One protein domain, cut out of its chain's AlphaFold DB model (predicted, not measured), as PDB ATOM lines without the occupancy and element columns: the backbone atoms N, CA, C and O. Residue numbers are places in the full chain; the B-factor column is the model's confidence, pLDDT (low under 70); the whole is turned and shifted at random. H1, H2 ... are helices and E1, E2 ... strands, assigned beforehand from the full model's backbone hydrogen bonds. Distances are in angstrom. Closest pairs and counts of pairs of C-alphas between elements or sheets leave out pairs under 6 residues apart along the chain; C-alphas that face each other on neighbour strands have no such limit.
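This is residues 27 to 154 of the 154 residues of an uncharacterized protein of Verrucomicrobia bacterium (UniProt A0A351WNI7). Two twisted sheets of strands lie face to face as a sandwich, E1 E2 E9 E4 E7 over E3 E8 E5 E6, wound as a jelly roll. The small helix H1 and the unnamed residues 65 to 76 lie toward one end of it. The printed part has 128 residues, with nine named strands and one named helix, in the order E1 E2 E3 H1 E4 E5 E6 E7 E8 E9, and its class is mostly strand. Both sheets are antiparallel throughout. The whole is compact, with a radius of gyration of the C-alphas of 14.2 A, and elongated in outline, spanning 40 by 26 by 24 A.

E1, residues 27 to 31, is an edge strand and forms a hairpin with E2, residues 37 to 45, where N 30 and O 39 are 2.9 A apart, within hydrogen-bond range. The sheet runs on from E2 to E9, residues 145 to 153, with N 42 and O 148 at 2.8 A; to E4, residues 77 to 85, with N 149 and O 82 at 2.8 A; and to the edge strand E7, residues 117 to 121, with N 83 and O 118 at 2.9 A. The second sheet begins with the edge strand E3, residues 56 to 58. Beside it is E8, residues 132 to 137, with N 56 and O 134 at 2.8 A. Next come E5, residues 93 to 99, with N 96 and O 135 at 3.0 A, and the edge strand E6, residues 104 to 112, with N 97 and O 106 at 2.8 A. E5 and E6 form a hairpin, and E6 bends by 81 degrees at residue 109. The two sheets are a sandwich, their best planes 13 degrees apart and their strands at 32 degrees to each other. The jelly roll, one long hairpin wound over both sheets, nests E2 with E9, E3 with E8, E4 with E7 and E5 with E6. Between the sheets, the closest C-alphas of E4 and E6 are those of Val 83 and Ile 112, 6.0 A apart. H1, residues 60 to 64, only grazes the first sheet with its residues 62 to 63; its O i to N i+4 pair is within hydrogen-bond range.

E1 begins at C-alpha 27, (1.491, -24.842, -106.584). The longer strands are E2, 25.9 A, E4, 24.9 A, E5, 20.4 A, and E9, 26.5 A, which ends at C-alpha 153, (-10.593, -19.827, -92.382).

The C-alphas farthest apart are those of Asp 34 and Asp 49, 43.5 A. The printed part has no cut, and the link from H1 to E4 is long, with 12 residues. The mean pLDDT of the printed part is 84.4; it is under 70 at residue 27 and residues 60 to 75, 123 to 125 and 129 to 130.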
ATOM      1  N   THR A  27       1.491 -25.478-105.265       68.62
ATOM      2  CA  THR A  27       1.491 -24.842-106.584       68.62
ATOM      3  C   THR A  27       0.767 -23.510-106.586       68.62
ATOM      4  O   THR A  27       1.082 -22.678-107.431       68.62
ATOM      5  N   GLN A  28      -0.178 -23.281-105.662       73.56
ATOM      6  CA  GLN A  28      -0.921 -22.020-105.570       73.56
ATOM      7  C   GLN A  28      -1.371 -21.709-104.137       73.56
ATOM      8  O   GLN A  28      -1.762 -22.605-103.387       73.56
ATOM      9  N   TYR A  29      -1.378 -20.416-103.810       78.75
ATOM     10  CA  TYR A  29      -2.010 -19.845-102.624       78.75
ATOM     11  C   TYR A  29      -3.060 -18.829-103.082       78.75
ATOM     12  O   TYR A  29      -2.746 -17.926-103.855       78.75
ATOM     13  N   MET A  30      -4.303 -18.974-102.630       80.12
ATOM     14  CA  MET A  30      -5.416 -18.099-103.007       80.12
ATOM     15  C   MET A  30      -6.097 -17.572-101.749       80.12
ATOM     16  O   MET A  30      -6.595 -18.371-100.960       80.12
ATOM     17  N   LEU A  31      -6.161 -16.254-101.563       76.50
ATOM     18  CA  LEU A  31      -6.969 -15.658-100.497       76.50
ATOM     19  C   LEU A  31      -8.252 -15.085-101.072       76.50
ATOM     20  O   LEU A  31      -8.262 -14.499-102.157       76.50
ATOM     21  N   SER A  32      -9.338 -15.255-100.332       80.00
ATOM     22  CA  SER A  32     -10.600 -14.599-100.626       80.00
ATOM     23  C   SER A  32     -10.463 -13.076-100.552       80.00
ATOM     24  O   SER A  32      -9.639 -12.530 -99.818       80.00
ATOM     25  N   ALA A  33     -11.308 -12.369-101.306       78.38
ATOM     26  CA  ALA A  33     -11.293 -10.905-101.361       78.38
ATOM     27  C   ALA A  33     -11.532 -10.246 -99.987       78.38
ATOM     28  O   ALA A  33     -10.994  -9.176 -99.713       78.38
ATOM     29  N   ASP A  34     -12.304 -10.905 -99.120       77.81
ATOM     30  CA  ASP A  34     -12.594 -10.475 -97.746       77.81
ATOM     31  C   ASP A  34     -11.483 -10.822 -96.740       77.81
ATOM     32  O   ASP A  34     -11.575 -10.457 -95.572       77.81
ATOM     33  N   LYS A  35     -10.427 -11.505 -97.191       76.62
ATOM     34  CA  LYS A  35      -9.271 -11.926 -96.397       76.62
ATOM     35  C   LYS A  35      -9.562 -12.919 -95.264       76.62
ATOM     36  O   LYS A  35      -8.705 -13.119 -94.399       76.62
ATOM     37  N   ASN A  36     -10.721 -13.576 -95.295       80.88
ATOM     38  CA  ASN A  36     -11.133 -14.543 -94.275       80.88
ATOM     39  C   ASN A  36     -10.828 -15.996 -94.642       80.88
ATOM     40  O   ASN A  36     -10.918 -16.861 -93.775       80.88
ATOM     41  N   GLN A  37     -10.468 -16.292 -95.894       83.44
ATOM     42  CA  GLN A  37     -10.173 -17.652 -96.341       83.44
ATOM     43  C   GLN A  37      -8.886 -17.714 -97.146       83.44
ATOM     44  O   GLN A  37      -8.729 -16.973 -98.110       83.44
ATOM     45  N   LEU A  38      -8.011 -18.652 -96.791       83.88
ATOM     46  CA  LEU A  38      -6.808 -19.007 -97.537       83.88
ATOM     47  C   LEU A  38      -6.947 -20.439 -98.057       83.88
ATOM     48  O   LEU A  38      -7.223 -21.365 -97.297       83.88
ATOM     49  N   VAL A  39      -6.736 -20.632 -99.354       87.69
ATOM     50  CA  VAL A  39      -6.714 -21.943-100.005       87.69
ATOM     51  C   VAL A  39      -5.304 -22.239-100.484       87.69
ATOM     52  O   VAL A  39      -4.711 -21.452-101.221       87.69
ATOM     53  N   ILE A  40      -4.783 -23.395-100.081       88.25
ATOM     54  CA  ILE A  40      -3.483 -23.906-100.511       88.25
ATOM     55  C   ILE A  40      -3.731 -25.087-101.438       88.25
ATOM     56  O   ILE A  40      -4.370 -26.063-101.041       88.25
ATOM     57  N   LYS A  41      -3.223 -24.997-102.666       90.69
ATOM     58  CA  LYS A  41      -3.288 -26.070-103.657       90.69
ATOM     59  C   LYS A  41      -1.975 -26.846-103.673       90.69
ATOM     60  O   LYS A  41      -0.918 -26.264-103.930       90.69
ATOM     61  N   LEU A  42      -2.050 -28.157-103.470       92.50
ATOM     62  CA  LEU A  42      -0.958 -29.096-103.710       92.50
ATOM     63  C   LEU A  42      -1.268 -29.901-104.970       92.50
ATOM     64  O   LEU A  42      -2.262 -30.624-104.992       92.50
ATOM     65  N   ALA A  43      -0.433 -29.781-106.002       92.69
ATOM     66  CA  ALA A  43      -0.565 -30.619-107.192       92.69
ATOM     67  C   ALA A  43       0.256 -31.888-106.975       92.69
ATOM     68  O   ALA A  43       1.469 -31.794-106.797       92.69
ATOM     69  N   CYS A  44      -0.393 -33.045-106.943       93.94
ATOM     70  CA  CYS A  44       0.235 -34.319-106.611       93.94
ATOM     71  C   CYS A  44       0.392 -35.183-107.863       93.94
ATOM     72  O   CYS A  44      -0.539 -35.307-108.663       93.94
ATOM     73  N   VAL A  45       1.565 -35.794-108.003       95.25
ATOM     74  CA  VAL A  45       1.874 -36.784-109.039       95.25
ATOM     75  C   VAL A  45       2.545 -37.975-108.372       95.25
ATOM     76  O   VAL A  45       3.627 -37.818-107.800       95.25
ATOM     77  N   GLY A  46       1.889 -39.134-108.429       94.25
ATOM     78  CA  GLY A  46       2.396 -40.395-107.897       94.25
ATOM     79  C   GLY A  46       3.709 -40.769-108.556       94.25
ATOM     80  O   GLY A  46       3.906 -40.501-109.742       94.25
ATOM     81  N   ASP A  47       4.595 -41.399-107.795       93.56
ATOM     82  CA  ASP A  47       5.813 -41.972-108.349       93.56
ATOM     83  C   ASP A  47       5.526 -42.856-109.577       93.56
ATOM     84  O   ASP A  47       4.507 -43.546-109.637       93.56
ATOM     85  N   ALA A  48       6.411 -42.831-110.570       92.81
ATOM     86  CA  ALA A  48       6.256 -43.623-111.786       92.81
ATOM     87  C   ALA A  48       6.445 -45.129-111.544       92.81
ATOM     88  O   ALA A  48       5.855 -45.923-112.275       92.81
ATOM     89  N   ASP A  49       7.210 -45.521-110.522       92.00
ATOM     90  CA  ASP A  49       7.507 -46.932-110.257       92.00
ATOM     91  C   ASP A  49       6.523 -47.560-109.261       92.00
ATOM     92  O   ASP A  49       6.141 -48.722-109.412       92.00
ATOM     93  N   ASN A  50       6.106 -46.815-108.234       91.56
ATOM     94  CA  ASN A  50       5.289 -47.351-107.138       91.56
ATOM     95  C   ASN A  50       4.100 -46.473-106.715       91.56
ATOM     96  O   ASN A  50       3.432 -46.803-105.738       91.56
ATOM     97  N   GLY A  51       3.849 -45.351-107.391       92.69
ATOM     98  CA  GLY A  51       2.729 -44.451-107.101       92.69
ATOM     99  C   GLY A  51       2.849 -43.614-105.828       92.69
ATOM    100  O   GLY A  51       2.061 -42.685-105.660       92.69
ATOM    101  N   SER A  52       3.829 -43.867-104.957       93.75
ATOM    102  CA  SER A  52       3.958 -43.165-103.679       93.75
ATOM    103  C   SER A  52       4.115 -41.652-103.845       93.75
ATOM    104  O   SER A  52       4.618 -41.146-104.850       93.75
ATOM    105  N   ILE A  53       3.680 -40.915-102.824       92.69
ATOM    106  CA  ILE A  53       3.766 -39.456-102.765       92.69
ATOM    107  C   ILE A  53       4.590 -39.069-101.538       92.69
ATOM    108  O   ILE A  53       4.257 -39.494-100.429       92.69
ATOM    109  N   PRO A  54       5.647 -38.249-101.685       91.75
ATOM    110  CA  PRO A  54       6.376 -37.747-100.532       91.75
ATOM    111  C   PRO A  54       5.497 -36.858 -99.658       91.75
ATOM    112  O   PRO A  54       4.671 -36.086-100.152       91.75
ATOM    113  N   ALA A  55       5.756 -36.894 -98.352       91.75
ATOM    114  CA  ALA A  55       5.194 -35.923 -97.428       91.75
ATOM    115  C   ALA A  55       5.541 -34.494 -97.872       91.75
ATOM    116  O   ALA A  55       6.681 -34.192 -98.242       91.75
ATOM    117  N   LYS A  56       4.557 -33.600 -97.803       89.88
ATOM    118  CA  LYS A  56       4.721 -32.191 -98.136       89.88
ATOM    119  C   LYS A  56       4.656 -31.333 -96.888       89.88
ATOM    120  O   LYS A  56       3.591 -31.119 -96.319       89.88
ATOM    121  N   THR A  57       5.791 -30.748 -96.536       87.69
ATOM    122  CA  THR A  57       5.839 -29.657 -95.567       87.69
ATOM    123  C   THR A  57       5.532 -28.325 -96.251       87.69
ATOM    124  O   THR A  57       6.136 -27.952 -97.265       87.69
ATOM    125  N   ILE A  58       4.579 -27.604 -95.681       83.25
ATOM    126  CA  ILE A  58       4.171 -26.250 -96.023       83.25
ATOM    127  C   ILE A  58       4.671 -25.371 -94.875       83.25
ATOM    128  O   ILE A  58       4.024 -25.244 -93.838       83.25
ATOM    129  N   ASN A  59       5.876 -24.828 -95.039       73.00
ATOM    130  CA  ASN A  59       6.495 -23.980 -94.023       73.00
ATOM    131  C   ASN A  59       5.787 -22.631 -93.924       73.00
ATOM    132  O   ASN A  59       5.316 -22.107 -94.934       73.00
ATOM    133  N   GLU A  60       5.853 -22.014 -92.746       58.06
ATOM    134  CA  GLU A  60       5.429 -20.630 -92.536       58.06
ATOM    135  C   GLU A  60       6.070 -19.705 -93.572       58.06
ATOM    136  O   GLU A  60       5.368 -18.899 -94.158       58.06
ATOM    137  N   ALA A  61       7.356 -19.900 -93.897       55.62
ATOM    138  CA  ALA A  61       8.072 -19.193 -94.962       55.62
ATOM    139  C   ALA A  61       7.522 -19.465 -96.375       55.62
ATOM    140  O   ALA A  61       7.564 -18.578 -97.205       55.62
ATOM    141  N   ALA A  62       6.984 -20.649 -96.681       53.72
ATOM    142  CA  ALA A  62       6.338 -20.915 -97.974       53.72
ATOM    143  C   ALA A  62       4.931 -20.298 -98.041       53.72
ATOM    144  O   ALA A  62       4.520 -19.807 -99.088       53.72
ATOM    145  N   ILE A  63       4.232 -20.253 -96.901       51.81
ATOM    146  CA  ILE A  63       2.993 -19.485 -96.732       51.81
ATOM    147  C   ILE A  63       3.290 -17.973 -96.810       51.81
ATOM    148  O   ILE A  63       2.516 -17.231 -97.394       51.81
ATOM    149  N   SER A  64       4.427 -17.499 -96.294       46.25
ATOM    150  CA  SER A  64       4.753 -16.067 -96.172       46.25
ATOM    151  C   SER A  64       5.669 -15.491 -97.262       46.25
ATOM    152  O   SER A  64       5.682 -14.279 -97.439       46.25
ATOM    153  N   ALA A  65       6.380 -16.301 -98.051       46.31
ATOM    154  CA  ALA A  65       7.263 -15.824 -99.127       46.31
ATOM    155  C   ALA A  65       6.506 -15.373-100.387       46.31
ATOM    156  O   ALA A  65       7.100 -14.746-101.260       46.31
ATOM    157  N   GLY A  66       5.210 -15.677-100.490       47.72
ATOM    158  CA  GLY A  66       4.359 -15.261-101.608       47.72
ATOM    159  C   GLY A  66       3.129 -14.454-101.205       47.72
ATOM    160  O   GLY A  66       2.389 -14.020-102.086       47.72
ATOM    161  N   LEU A  67       2.883 -14.255 -99.907       50.94
ATOM    162  CA  LEU A  67       1.651 -13.640 -99.430       50.94
ATOM    163  C   LEU A  67       1.930 -12.359 -98.616       50.94
ATOM    164  O   LEU A  67       2.842 -12.350 -97.786       50.94
ATOM    165  N   PRO A  68       1.163 -11.270 -98.827       51.81
ATOM    166  CA  PRO A  68       1.233 -10.055 -98.014       51.81
ATOM    167  C   PRO A  68       1.128 -10.335 -96.505       51.81
ATOM    168  O   PRO A  68       0.597 -11.358 -96.080       51.81
ATOM    169  N   LYS A  69       1.601  -9.411 -95.661       57.81
ATOM    170  CA  LYS A  69       1.678  -9.592 -94.196       57.81
ATOM    171  C   LYS A  69       0.340  -9.999 -93.552       57.81
ATOM    172  O   LYS A  69       0.331 -10.718 -92.560       57.81
ATOM    173  N   GLU A  70      -0.794  -9.602 -94.134       52.84
ATOM    174  CA  GLU A  70      -2.134  -9.991 -93.673       52.84
ATOM    175  C   GLU A  70      -2.514 -11.479 -93.890       52.84
ATOM    176  O   GLU A  70      -3.537 -11.925 -93.362       52.84
ATOM    177  N   TYR A  71      -1.690 -12.251 -94.606       48.88
ATOM    178  CA  TYR A  71      -1.878 -13.674 -94.934       48.88
ATOM    179  C   TYR A  71      -0.985 -14.612 -94.106       48.88
ATOM    180  O   TYR A  71      -0.955 -15.818 -94.354       48.88
ATOM    181  N   GLN A  72      -0.231 -14.082 -93.140       60.19
ATOM    182  CA  GLN A  72       0.471 -14.925 -92.175       60.19
ATOM    183  C   GLN A  72      -0.560 -15.849 -91.505       60.19
ATOM    184  O   GLN A  72      -1.616 -15.381 -91.070       60.19
ATOM    185  N   ALA A  73      -0.281 -17.160 -91.473       56.81
ATOM    186  CA  ALA A  73      -1.234 -18.203 -91.065       56.81
ATOM    187  C   ALA A  73      -1.738 -18.059 -89.618       56.81
ATOM    188  O   ALA A  73      -2.715 -18.701 -89.238       56.81
ATOM    189  N   MET A  74      -1.115 -17.185 -88.825       62.38
ATOM    190  CA  MET A  74      -1.599 -16.827 -87.502       62.38
ATOM    191  C   MET A  74      -3.071 -16.385 -87.552       62.38
ATOM    192  O   MET A  74      -3.465 -15.488 -88.307       62.38
ATOM    193  N   GLY A  75      -3.887 -17.048 -86.731       68.25
ATOM    194  CA  GLY A  75      -5.326 -16.809 -86.617       68.25
ATOM    195  C   GLY A  75      -6.194 -17.564 -87.623       68.25
ATOM    196  O   GLY A  75      -7.409 -17.454 -87.531       68.25
ATOM    197  N   PHE A  76      -5.616 -18.327 -88.557       78.62
ATOM    198  CA  PHE A  76      -6.386 -19.224 -89.415       78.62
ATOM    199  C   PHE A  76      -6.566 -20.604 -88.771       78.62
ATOM    200  O   PHE A  76      -5.674 -21.137 -88.113       78.62
ATOM    201  N   TYR A  77      -7.710 -21.214 -89.044       86.00
ATOM    202  CA  TYR A  77      -8.084 -22.558 -88.641       86.00
ATOM    203  C   TYR A  77      -8.263 -23.439 -89.868       86.00
ATOM    204  O   TYR A  77      -8.742 -22.976 -90.905       86.00
ATOM    205  N   LEU A  78      -7.933 -24.721 -89.758       88.44
ATOM    206  CA  LEU A  78      -8.245 -25.684 -90.810       88.44
ATOM    207  C   LEU A  78      -9.769 -25.899 -90.875       88.44
ATOM    208  O   LEU A  78     -10.380 -26.325 -89.899       88.44
ATOM    209  N   THR A  79     -10.390 -25.599 -92.019       89.56
ATOM    210  CA  THR A  79     -11.859 -25.657 -92.192       89.56
ATOM    211  C   THR A  79     -12.315 -26.693 -93.213       89.56
ATOM    212  O   THR A  79     -13.474 -27.111 -93.196       89.56
ATOM    213  N   GLY A  80     -11.429 -27.147 -94.100       90.81
ATOM    214  CA  GLY A  80     -11.771 -28.198 -95.049       90.81
ATOM    215  C   GLY A  80     -10.591 -28.697 -95.864       90.81
ATOM    216  O   GLY A  80      -9.609 -27.989 -96.072       90.81
ATOM    217  N   VAL A  81     -10.739 -29.915 -96.378       93.69
ATOM    218  CA  VAL A  81      -9.824 -30.510 -97.355       93.69
ATOM    219  C   VAL A  81     -10.660 -30.985 -98.533       93.69
ATOM    220  O   VAL A  81     -11.698 -31.614 -98.346       93.69
ATOM    221  N   HIS A  82     -10.272 -30.633 -99.750       95.12
ATOM    222  CA  HIS A  82     -10.914 -31.129-100.963       95.12
ATOM    223  C   HIS A  82      -9.874 -31.832-101.825       95.12
ATOM    224  O   HIS A  82      -8.729 -31.389-101.886       95.12
ATOM    225  N   VAL A  83     -10.285 -32.885-102.521       96.56
ATOM    226  CA  VAL A  83      -9.438 -33.602-103.477       96.56
ATOM    227  C   VAL A  83     -10.122 -33.595-104.831       96.56
ATOM    228  O   VAL A  83     -11.315 -33.891-104.910       96.56
ATOM    229  N   VAL A  84      -9.382 -33.262-105.884       96.56
ATOM    230  CA  VAL A  84      -9.855 -33.327-107.272       96.56
ATOM    231  C   VAL A  84      -8.940 -34.260-108.045       96.56
ATOM    232  O   VAL A  84      -7.743 -34.006-108.144       96.56
ATOM    233  N   VAL A  85      -9.504 -35.336-108.587       96.31
ATOM    234  CA  VAL A  85      -8.759 -36.298-109.407       96.31
ATOM    235  C   VAL A  85      -8.383 -35.666-110.744       96.31
ATOM    236  O   VAL A  85      -9.189 -34.971-111.363       96.31
ATOM    237  N   GLY A  86      -7.142 -35.891-111.165       93.56
ATOM    238  CA  GLY A  86      -6.594 -35.442-112.436       93.56
ATOM    239  C   GLY A  86      -6.860 -36.424-113.577       93.56
ATOM    240  O   GLY A  86      -7.907 -37.061-113.664       93.56
ATOM    241  N   THR A  87      -5.900 -36.515-114.493       91.50
ATOM    242  CA  THR A  87      -5.992 -37.321-115.717       91.50
ATOM    243  C   THR A  87      -5.743 -38.805-115.481       91.50
ATOM    244  O   THR A  87      -6.395 -39.640-116.101       91.50
ATOM    245  N   THR A  88      -4.795 -39.133-114.602       94.31
ATOM    246  CA  THR A  88      -4.469 -40.513-114.242       94.31
ATOM    247  C   THR A  88      -5.121 -40.788-112.901       94.31
ATOM    248  O   THR A  88      -4.731 -40.200-111.894       94.31
ATOM    249  N   ALA A  89      -6.140 -41.645-112.899       94.12
ATOM    250  CA  ALA A  89      -6.915 -41.939-111.702       94.12
ATOM    251  C   ALA A  89      -6.022 -42.526-110.586       94.12
ATOM    252  O   ALA A  89      -5.262 -43.454-110.863       94.12
ATOM    253  N   PRO A  90      -6.102 -42.017-109.344       95.00
ATOM    254  CA  PRO A  90      -5.474 -42.642-108.189       95.00
ATOM    255  C   PRO A  90      -6.276 -43.859-107.710       95.00
ATOM    256  O   PRO A  90      -7.404 -44.111-108.138       95.00
ATOM    257  N   ASP A  91      -5.687 -44.611-106.792       93.75
ATOM    258  CA  ASP A  91      -6.381 -45.543-105.910       93.75
ATOM    259  C   ASP A  91      -7.036 -44.801-104.733       93.75
ATOM    260  O   ASP A  91      -6.861 -43.597-104.541       93.75
ATOM    261  N   ALA A  92      -7.848 -45.524-103.959       94.56
ATOM    262  CA  ALA A  92      -8.433 -44.978-102.746       94.56
ATOM    263  C   ALA A  92      -7.334 -44.782-101.692       94.56
ATOM    264  O   ALA A  92      -6.886 -45.751-101.082       94.56
ATOM    265  N   ALA A  93      -6.929 -43.531-101.478       95.75
ATOM    266  CA  ALA A  93      -5.791 -43.182-100.635       95.75
ATOM    267  C   ALA A  93      -6.174 -42.228 -99.493       95.75
ATOM    268  O   ALA A  93      -7.198 -41.531 -99.518       95.75
ATOM    269  N   ASP A  94      -5.328 -42.208 -98.472       96.31
ATOM    270  CA  ASP A  94      -5.568 -41.502 -97.220       96.31
ATOM    271  C   ASP A  94      -4.818 -40.175 -97.207       96.31
ATOM    272  O   ASP A  94      -3.714 -40.071 -97.744       96.31
ATOM    273  N   ILE A  95      -5.381 -39.172 -96.535       95.94
ATOM    274  CA  ILE A  95      -4.695 -37.903 -96.277       95.94
ATOM    275  C   ILE A  95      -4.670 -37.655 -94.777       95.94
ATOM    276  O   ILE A  95      -5.707 -37.732 -94.116       95.94
ATOM    277  N   ALA A  96      -3.504 -37.258 -94.273       94.94
ATOM    278  CA  ALA A  96      -3.364 -36.660 -92.954       94.94
ATOM    279  C   ALA A  96      -2.631 -35.315 -93.029       94.94
ATOM    280  O   ALA A  96      -1.731 -35.118 -93.848       94.94
ATOM    281  N   ILE A  97      -3.047 -34.381 -92.178       92.62
ATOM    282  CA  ILE A  97      -2.452 -33.057 -92.009       92.62
ATOM    283  C   ILE A  97      -2.084 -32.903 -90.539       92.62
ATOM    284  O   ILE A  97      -2.944 -32.996 -89.660       92.62
ATOM    285  N   THR A  98      -0.806 -32.648 -90.290       91.25
ATOM    286  CA  THR A  98      -0.244 -32.437 -88.954       91.25
ATOM    287  C   THR A  98       0.373 -31.051 -88.839       91.25
ATOM    288  O   THR A  98       0.795 -30.473 -89.843       91.25
ATOM    289  N   ASP A  99       0.396 -30.503 -87.629       86.94
ATOM    290  CA  ASP A  99       1.068 -29.238 -87.344       86.94
ATOM    291  C   ASP A  99       2.563 -29.428 -87.017       86.94
ATOM    292  O   ASP A  99       3.097 -30.541 -87.021       86.94
ATOM    293  N   ALA A 100       3.247 -28.326 -86.703       83.38
ATOM    294  CA  ALA A 100       4.658 -28.325 -86.315       83.38
ATOM    295  C   ALA A 100       4.966 -29.154 -85.050       83.38
ATOM    296  O   ALA A 100       6.112 -29.551 -84.844       83.38
ATOM    297  N   LEU A 101       3.966 -29.390 -84.195       85.12
ATOM    298  CA  LEU A 101       4.079 -30.145 -82.946       85.12
ATOM    299  C   LEU A 101       3.720 -31.631 -83.130       85.12
ATOM    300  O   LEU A 101       3.806 -32.401 -82.173       85.12
ATOM    301  N   GLY A 102       3.327 -32.043 -84.340       86.62
ATOM    302  CA  GLY A 102       2.877 -33.401 -84.646       86.62
ATOM    303  C   GLY A 102       1.412 -33.668 -84.288       86.62
ATOM    304  O   GLY A 102       0.971 -34.819 -84.334       86.62
ATOM    305  N   VAL A 103       0.633 -32.640 -83.944       87.56
ATOM    306  CA  VAL A 103      -0.805 -32.769 -83.689       87.56
ATOM    307  C   VAL A 103      -1.522 -32.999 -85.013       87.56
ATOM    308  O   VAL A 103      -1.357 -32.239 -85.964       87.56
ATOM    309  N   THR A 104      -2.346 -34.045 -85.079       90.62
ATOM    310  CA  THR A 104      -3.176 -34.325 -86.259       90.62
ATOM    311  C   THR A 104      -4.370 -33.380 -86.287       90.62
ATOM    312  O   THR A 104      -5.280 -33.497 -85.470       90.62
ATOM    313  N   LEU A 105      -4.376 -32.459 -87.249       89.31
ATOM    314  CA  LEU A 105      -5.468 -31.506 -87.471       89.31
ATOM    315  C   LEU A 105      -6.573 -32.110 -88.342       89.31
ATOM    316  O   LEU A 105      -7.744 -31.750 -88.237       89.31
ATOM    317  N   TYR A 106      -6.194 -33.029 -89.227       92.75
ATOM    318  CA  TYR A 106      -7.102 -33.737 -90.113       92.75
ATOM    319  C   TYR A 106      -6.506 -35.089 -90.486       92.75
ATOM    320  O   TYR A 106      -5.317 -35.185 -90.772       92.75
ATOM    321  N   SER A 107      -7.334 -36.127 -90.500       93.75
ATOM    322  CA  SER A 107      -6.970 -37.446 -91.005       93.75
ATOM    323  C   SER A 107      -8.224 -38.121 -91.521       93.75
ATOM    324  O   SER A 107      -9.205 -38.243 -90.785       93.75
ATOM    325  N   GLN A 108      -8.204 -38.560 -92.773       94.75
ATOM    326  CA  GLN A 108      -9.327 -39.277 -93.356       94.75
ATOM    327  C   GLN A 108      -8.840 -40.382 -94.282       94.75
ATOM    328  O   GLN A 108      -8.046 -40.143 -95.195       94.75
ATOM    329  N   ALA A 109      -9.361 -41.582 -94.033       94.69
ATOM    330  CA  ALA A 109      -9.111 -42.738 -94.872       94.69
ATOM    331  C   ALA A 109      -9.907 -42.642 -96.179       94.69
ATOM    332  O   ALA A 109     -11.060 -42.196 -96.171       94.69
ATOM    333  N   SER A 110      -9.292 -43.065 -97.281       93.94
ATOM    334  CA  SER A 110      -9.885 -43.130 -98.621       93.94
ATOM    335  C   SER A 110     -10.542 -41.822 -99.078       93.94
ATOM    336  O   SER A 110     -11.525 -41.838 -99.822       93.94
ATOM    337  N   ILE A 111     -10.035 -40.673 -98.619       95.12
ATOM    338  CA  ILE A 111     -10.556 -39.372 -99.050       95.12
ATOM    339  C   ILE A 111     -10.126 -39.033-100.473       95.12
ATOM    340  O   ILE A 111     -10.832 -38.289-101.145       95.12
ATOM    341  N   ILE A 112      -8.997 -39.560-100.946       95.69
ATOM    342  CA  ILE A 112      -8.635 -39.480-102.360       95.69
ATOM    343  C   ILE A 112      -9.504 -40.514-103.082       95.69
ATOM    344  O   ILE A 112      -9.319 -41.710-102.852       95.69
ATOM    345  N   PRO A 113     -10.490 -40.094-103.896       94.25
ATOM    346  CA  PRO A 113     -11.361 -41.034-104.582       94.25
ATOM    347  C   PRO A 113     -10.688 -41.517-105.869       94.25
ATOM    348  O   PRO A 113      -9.853 -40.823-106.438       94.25
ATOM    349  N   THR A 114     -11.133 -42.646-106.415       94.50
ATOM    350  CA  THR A 114     -10.656 -43.125-107.724       94.50
ATOM    351  C   THR A 114     -11.150 -42.267-108.899       94.50
ATOM    352  O   THR A 114     -10.684 -42.420-110.024       94.50
ATOM    353  N   SER A 115     -12.128 -41.381-108.681       93.75
ATOM    354  CA  SER A 115     -12.618 -40.432-109.685       93.75
ATOM    355  C   SER A 115     -13.334 -39.232-109.054       93.75
ATOM    356  O   SER A 115     -13.823 -39.286-107.926       93.75
ATOM    357  N   GLY A 116     -13.424 -38.135-109.810       94.19
ATOM    358  CA  GLY A 116     -14.234 -36.974-109.447       94.19
ATOM    359  C   GLY A 116     -13.631 -36.106-108.341       94.19
ATOM    360  O   GLY A 116     -12.449 -35.761-108.364       94.19
ATOM    361  N   THR A 117     -14.479 -35.666-107.413       95.38
ATOM    362  CA  THR A 117     -14.112 -34.752-106.327       95.38
ATOM    363  C   THR A 117     -14.610 -35.292-105.000       95.38
ATOM    364  O   THR A 117     -15.771 -35.684-104.887       95.38
ATOM    365  N   ALA A 118     -13.756 -35.243-103.986       95.88
ATOM    366  CA  ALA A 118     -14.117 -35.559-102.615       95.88
ATOM    367  C   ALA A 118     -13.936 -34.341-101.710       95.88
ATOM    368  O   ALA A 118     -13.101 -33.463-101.956       95.88
ATOM    369  N   LYS A 119     -14.739 -34.286-100.647       93.94
ATOM    370  CA  LYS A 119     -14.689 -33.237 -99.630       93.94
ATOM    371  C   LYS A 119     -14.584 -33.875 -98.254       93.94
ATOM    372  O   LYS A 119     -15.482 -34.598 -97.832       93.94
ATOM    373  N   GLY A 120     -13.506 -33.551 -97.556       88.06
ATOM    374  CA  GLY A 120     -13.311 -33.849 -96.153       88.06
ATOM    375  C   GLY A 120     -13.903 -32.757 -95.275       88.06
ATOM    376  O   GLY A 120     -13.710 -31.561 -95.523       88.06
ATOM    377  N   THR A 121     -14.609 -33.176 -94.232       78.50
ATOM    378  CA  THR A 121     -15.082 -32.281 -93.174       78.50
ATOM    379  C   THR A 121     -14.071 -32.298 -92.040       78.50
ATOM    380  O   THR A 121     -13.681 -33.364 -91.574       78.50
ATOM    381  N   VAL A 122     -13.656 -31.117 -91.591       82.44
ATOM    382  CA  VAL A 122     -12.770 -30.972 -90.436       82.44
ATOM    383  C   VAL A 122     -13.675 -30.798 -89.208       82.44
ATOM    384  O   VAL A 122     -14.427 -29.825 -89.158       82.44
ATOM    385  N   PRO A 123     -13.691 -31.752 -88.259       64.81
ATOM    386  CA  PRO A 123     -14.699 -31.796 -87.195       64.81
ATOM    387  C   PRO A 123     -14.545 -30.676 -86.160       64.81
ATOM    388  O   PRO A 123     -15.517 -30.313 -85.501       64.81
ATOM    389  N   LYS A 124     -13.342 -30.113 -86.023       65.62
ATOM    390  CA  LYS A 124     -13.054 -28.996 -85.129       65.62
ATOM    391  C   LYS A 124     -12.037 -28.079 -85.793       65.62
ATOM    392  O   LYS A 124     -11.011 -28.547 -86.273       65.62
ATOM    393  N   ALA A 125     -12.350 -26.787 -85.833       65.38
ATOM    394  CA  ALA A 125     -11.427 -25.758 -86.285       65.38
ATOM    395  C   ALA A 125     -10.236 -25.729 -85.315       65.38
ATOM    396  O   ALA A 125     -10.339 -25.181 -84.219       65.38
ATOM    397  N   GLU A 126      -9.133 -26.372 -85.693       74.00
ATOM    398  CA  GLU A 126      -7.880 -26.332 -84.939       74.00
ATOM    399  C   GLU A 126      -6.977 -25.234 -85.521       74.00
ATOM    400  O   GLU A 126      -6.890 -25.098 -86.753       74.00
ATOM    401  N   PRO A 127      -6.356 -24.404 -84.666       76.94
ATOM    402  CA  PRO A 127      -5.547 -23.283 -85.116       76.94
ATOM    403  C   PRO A 127      -4.294 -23.783 -85.836       76.94
ATOM    404  O   PRO A 127      -3.590 -24.671 -85.356       76.94
ATOM    405  N   VAL A 128      -3.981 -23.174 -86.977       78.06
ATOM    406  CA  VAL A 128      -2.740 -23.435 -87.712       78.06
ATOM    407  C   VAL A 128      -1.660 -22.499 -87.181       78.06
ATOM    408  O   VAL A 128      -1.722 -21.285 -87.365       78.06
ATOM    409  N   ASN A 129      -0.675 -23.061 -86.482       66.75
ATOM    410  CA  ASN A 129       0.304 -22.290 -85.712       66.75
ATOM    411  C   ASN A 129       1.571 -21.889 -86.490       66.75
ATOM    412  O   ASN A 129       2.218 -20.937 -86.071       66.75
ATOM    413  N   SER A 130       1.940 -22.567 -87.587       68.62
ATOM    414  CA  SER A 130       3.045 -22.143 -88.482       68.62
ATOM    415  C   SER A 130       3.248 -23.089 -89.671       68.62
ATOM    416  O   SER A 130       3.158 -22.682 -90.829       68.62
ATOM    417  N   VAL A 131       3.534 -24.359 -89.377       81.69
ATOM    418  CA  VAL A 131       3.925 -25.384 -90.347       81.69
ATOM    419  C   VAL A 131       2.831 -26.431 -90.441       81.69
ATOM    420  O   VAL A 131       2.362 -26.937 -89.425       81.69
ATOM    421  N   LEU A 132       2.462 -26.775 -91.671       87.56
ATOM    422  CA  LEU A 132       1.603 -27.917 -91.953       87.56
ATOM    423  C   LEU A 132       2.417 -28.988 -92.663       87.56
ATOM    424  O   LEU A 132       3.121 -28.694 -93.626       87.56
ATOM    425  N   THR A 133       2.283 -30.233 -92.233       91.25
ATOM    426  CA  THR A 133       2.802 -31.387 -92.964       91.25
ATOM    427  C   THR A 133       1.636 -32.210 -93.472       91.25
ATOM    428  O   THR A 133       0.808 -32.675 -92.691       91.25
ATOM    429  N   VAL A 134       1.575 -32.380 -94.788       93.75
ATOM    430  CA  VAL A 134       0.578 -33.197 -95.476       93.75
ATOM    431  C   VAL A 134       1.215 -34.515 -95.868       93.75
ATOM    432  O   VAL A 134       2.247 -34.536 -96.537       93.75
ATOM    433  N   THR A 135       0.598 -35.616 -95.472       95.69
ATOM    434  CA  THR A 135       1.027 -36.967 -95.833       95.69
ATOM    435  C   THR A 135      -0.079 -37.667 -96.596       95.69
ATOM    436  O   THR A 135      -1.247 -37.577 -96.208       95.69
ATOM    437  N   VAL A 136       0.307 -38.397 -97.638       96.00
ATOM    438  CA  VAL A 136      -0.571 -39.319 -98.355       96.00
ATOM    439  C   VAL A 136      -0.112 -40.739 -98.057       96.00
ATOM    440  O   VAL A 136       1.077 -41.036 -98.178       96.00
ATOM    441  N   ALA A 137      -1.043 -41.609 -97.681       95.31
ATOM    442  CA  ALA A 137      -0.786 -43.034 -97.490       95.31
ATOM    443  C   ALA A 137      -1.683 -43.867 -98.409       95.31
ATOM    444  O   ALA A 137      -2.705 -43.382 -98.888       95.31
ATOM    445  N   ASN A 138      -1.296 -45.124 -98.643       94.62
ATOM    446  CA  ASN A 138      -2.056 -46.083 -99.453       94.62
ATOM    447  C   ASN A 138      -2.309 -45.645-100.909       94.62
ATOM    448  O   ASN A 138      -3.231 -46.140-101.538       94.62
ATOM    449  N   GLN A 139      -1.474 -44.747-101.439       94.12
ATOM    450  CA  GLN A 139      -1.409 -44.428-102.862       94.12
ATOM    451  C   GLN A 139      -0.343 -45.312-103.523       94.12
ATOM    452  O   GLN A 139       0.841 -45.169-103.213       94.12
ATOM    453  N   ALA A 140      -0.755 -46.186-104.436       94.12
ATOM    454  CA  ALA A 140       0.116 -47.116-105.157       94.12
ATOM    455  C   ALA A 140      -0.013 -47.015-106.686       94.12
ATOM    456  O   ALA A 140       0.828 -47.545-107.415       94.12
ATOM    457  N   THR A 141      -1.039 -46.328-107.204       95.56
ATOM    458  CA  THR A 141      -1.176 -46.156-108.656       95.56
ATOM    459  C   THR A 141      -0.063 -45.260-109.201       95.56
ATOM    460  O   THR A 141       0.026 -44.077-108.856       95.56
ATOM    461  N   ALA A 142       0.774 -45.831-110.070       94.25
ATOM    462  CA  ALA A 142       1.892 -45.145-110.701       94.25
ATOM    463  C   ALA A 142       1.442 -43.921-111.510       94.25
ATOM    464  O   ALA A 142       0.481 -43.994-112.278       94.25
ATOM    465  N   SER A 143       2.150 -42.795-111.358       93.94
ATOM    466  CA  SER A 143       1.855 -41.542-112.079       93.94
ATOM    467  C   SER A 143       0.412 -41.034-111.934       93.94
ATOM    468  O   SER A 143      -0.052 -40.256-112.773       93.94
ATOM    469  N   ALA A 144      -0.312 -41.451-110.889       95.75
ATOM    470  CA  ALA A 144      -1.626 -40.906-110.576       95.75
ATOM    471  C   ALA A 144      -1.539 -39.396-110.351       95.75
ATOM    472  O   ALA A 144      -0.580 -38.910-109.751       95.75
ATOM    473  N   THR A 145      -2.532 -38.647-110.817       95.38
ATOM    474  CA  THR A 145      -2.554 -37.189-110.683       95.38
ATOM    475  C   THR A 145      -3.796 -36.742-109.937       95.38
ATOM    476  O   THR A 145      -4.901 -37.211-110.205       95.38
ATOM    477  N   TYR A 146      -3.626 -35.833-108.980       96.06
ATOM    478  CA  TYR A 146      -4.730 -35.205-108.257       96.06
ATOM    479  C   TYR A 146      -4.266 -33.936-107.548       96.06
ATOM    480  O   TYR A 146      -3.091 -33.756-107.239       96.06
ATOM    481  N   ASP A 147      -5.214 -33.058-107.260       96.12
ATOM    482  CA  ASP A 147      -4.985 -31.838-106.502       96.12
ATOM    483  C   ASP A 147      -5.591 -31.965-105.103       96.12
ATOM    484  O   ASP A 147      -6.760 -32.331-104.962       96.12
ATOM    485  N   ILE A 148      -4.827 -31.593-104.076       96.00
ATOM    486  CA  ILE A 148      -5.324 -31.418-102.706       96.00
ATOM    487  C   ILE A 148      -5.492 -29.921-102.451       96.00
ATOM    488  O   ILE A 148      -4.543 -29.147-102.582       96.00
ATOM    489  N   TYR A 149      -6.689 -29.508-102.048       94.25
ATOM    490  CA  TYR A 149      -7.004 -28.140-101.648       94.25
ATOM    491  C   TYR A 149      -7.228 -28.090-100.143       94.25
ATOM    492  O   TYR A 149      -8.210 -28.632 -99.631       94.25
ATOM    493  N   ILE A 150      -6.339 -27.402 -99.441       91.62
ATOM    494  CA  ILE A 150      -6.418 -27.174 -98.000       91.62
ATOM    495  C   ILE A 150      -7.061 -25.812 -97.791       91.62
ATOM    496  O   ILE A 150      -6.548 -24.804 -98.278       91.62
ATOM    497  N   LYS A 151      -8.193 -25.779 -97.091       89.62
ATOM    498  CA  LYS A 151      -8.941 -24.557 -96.807       89.62
ATOM    499  C   LYS A 151      -8.725 -24.141 -95.370       89.62
ATOM    500  O   LYS A 151      -9.012 -24.897 -94.443       89.62
ATOM    501  N   LEU A 152      -8.256 -22.918 -95.212       87.56
ATOM    502  CA  LEU A 152      -8.037 -22.270 -93.938       87.56
ATOM    503  C   LEU A 152      -9.007 -21.089 -93.815       87.56
ATOM    504  O   LEU A 152      -9.184 -20.351 -94.781       87.56
ATOM    505  N   GLY A 153      -9.648 -20.919 -92.659       84.69
ATOM    506  CA  GLY A 153     -10.593 -19.827 -92.382       84.69
ATOM    507  C   GLY A 153     -10.260 -19.080 -91.088       84.69
ATOM    508  O   GLY A 153      -9.695 -19.693 -90.188       84.69
ATOM    509  N   ARG A 154     -10.570 -17.783 -91.007       79.06
ATOM    510  CA  ARG A 154     -10.481 -16.968 -89.779       79.06
ATOM    511  C   ARG A 154     -11.817 -16.876 -89.053       79.06
ATOM    512  O   ARG A 154     -12.857 -16.891 -89.749       79.06
TER     513      ARG A 154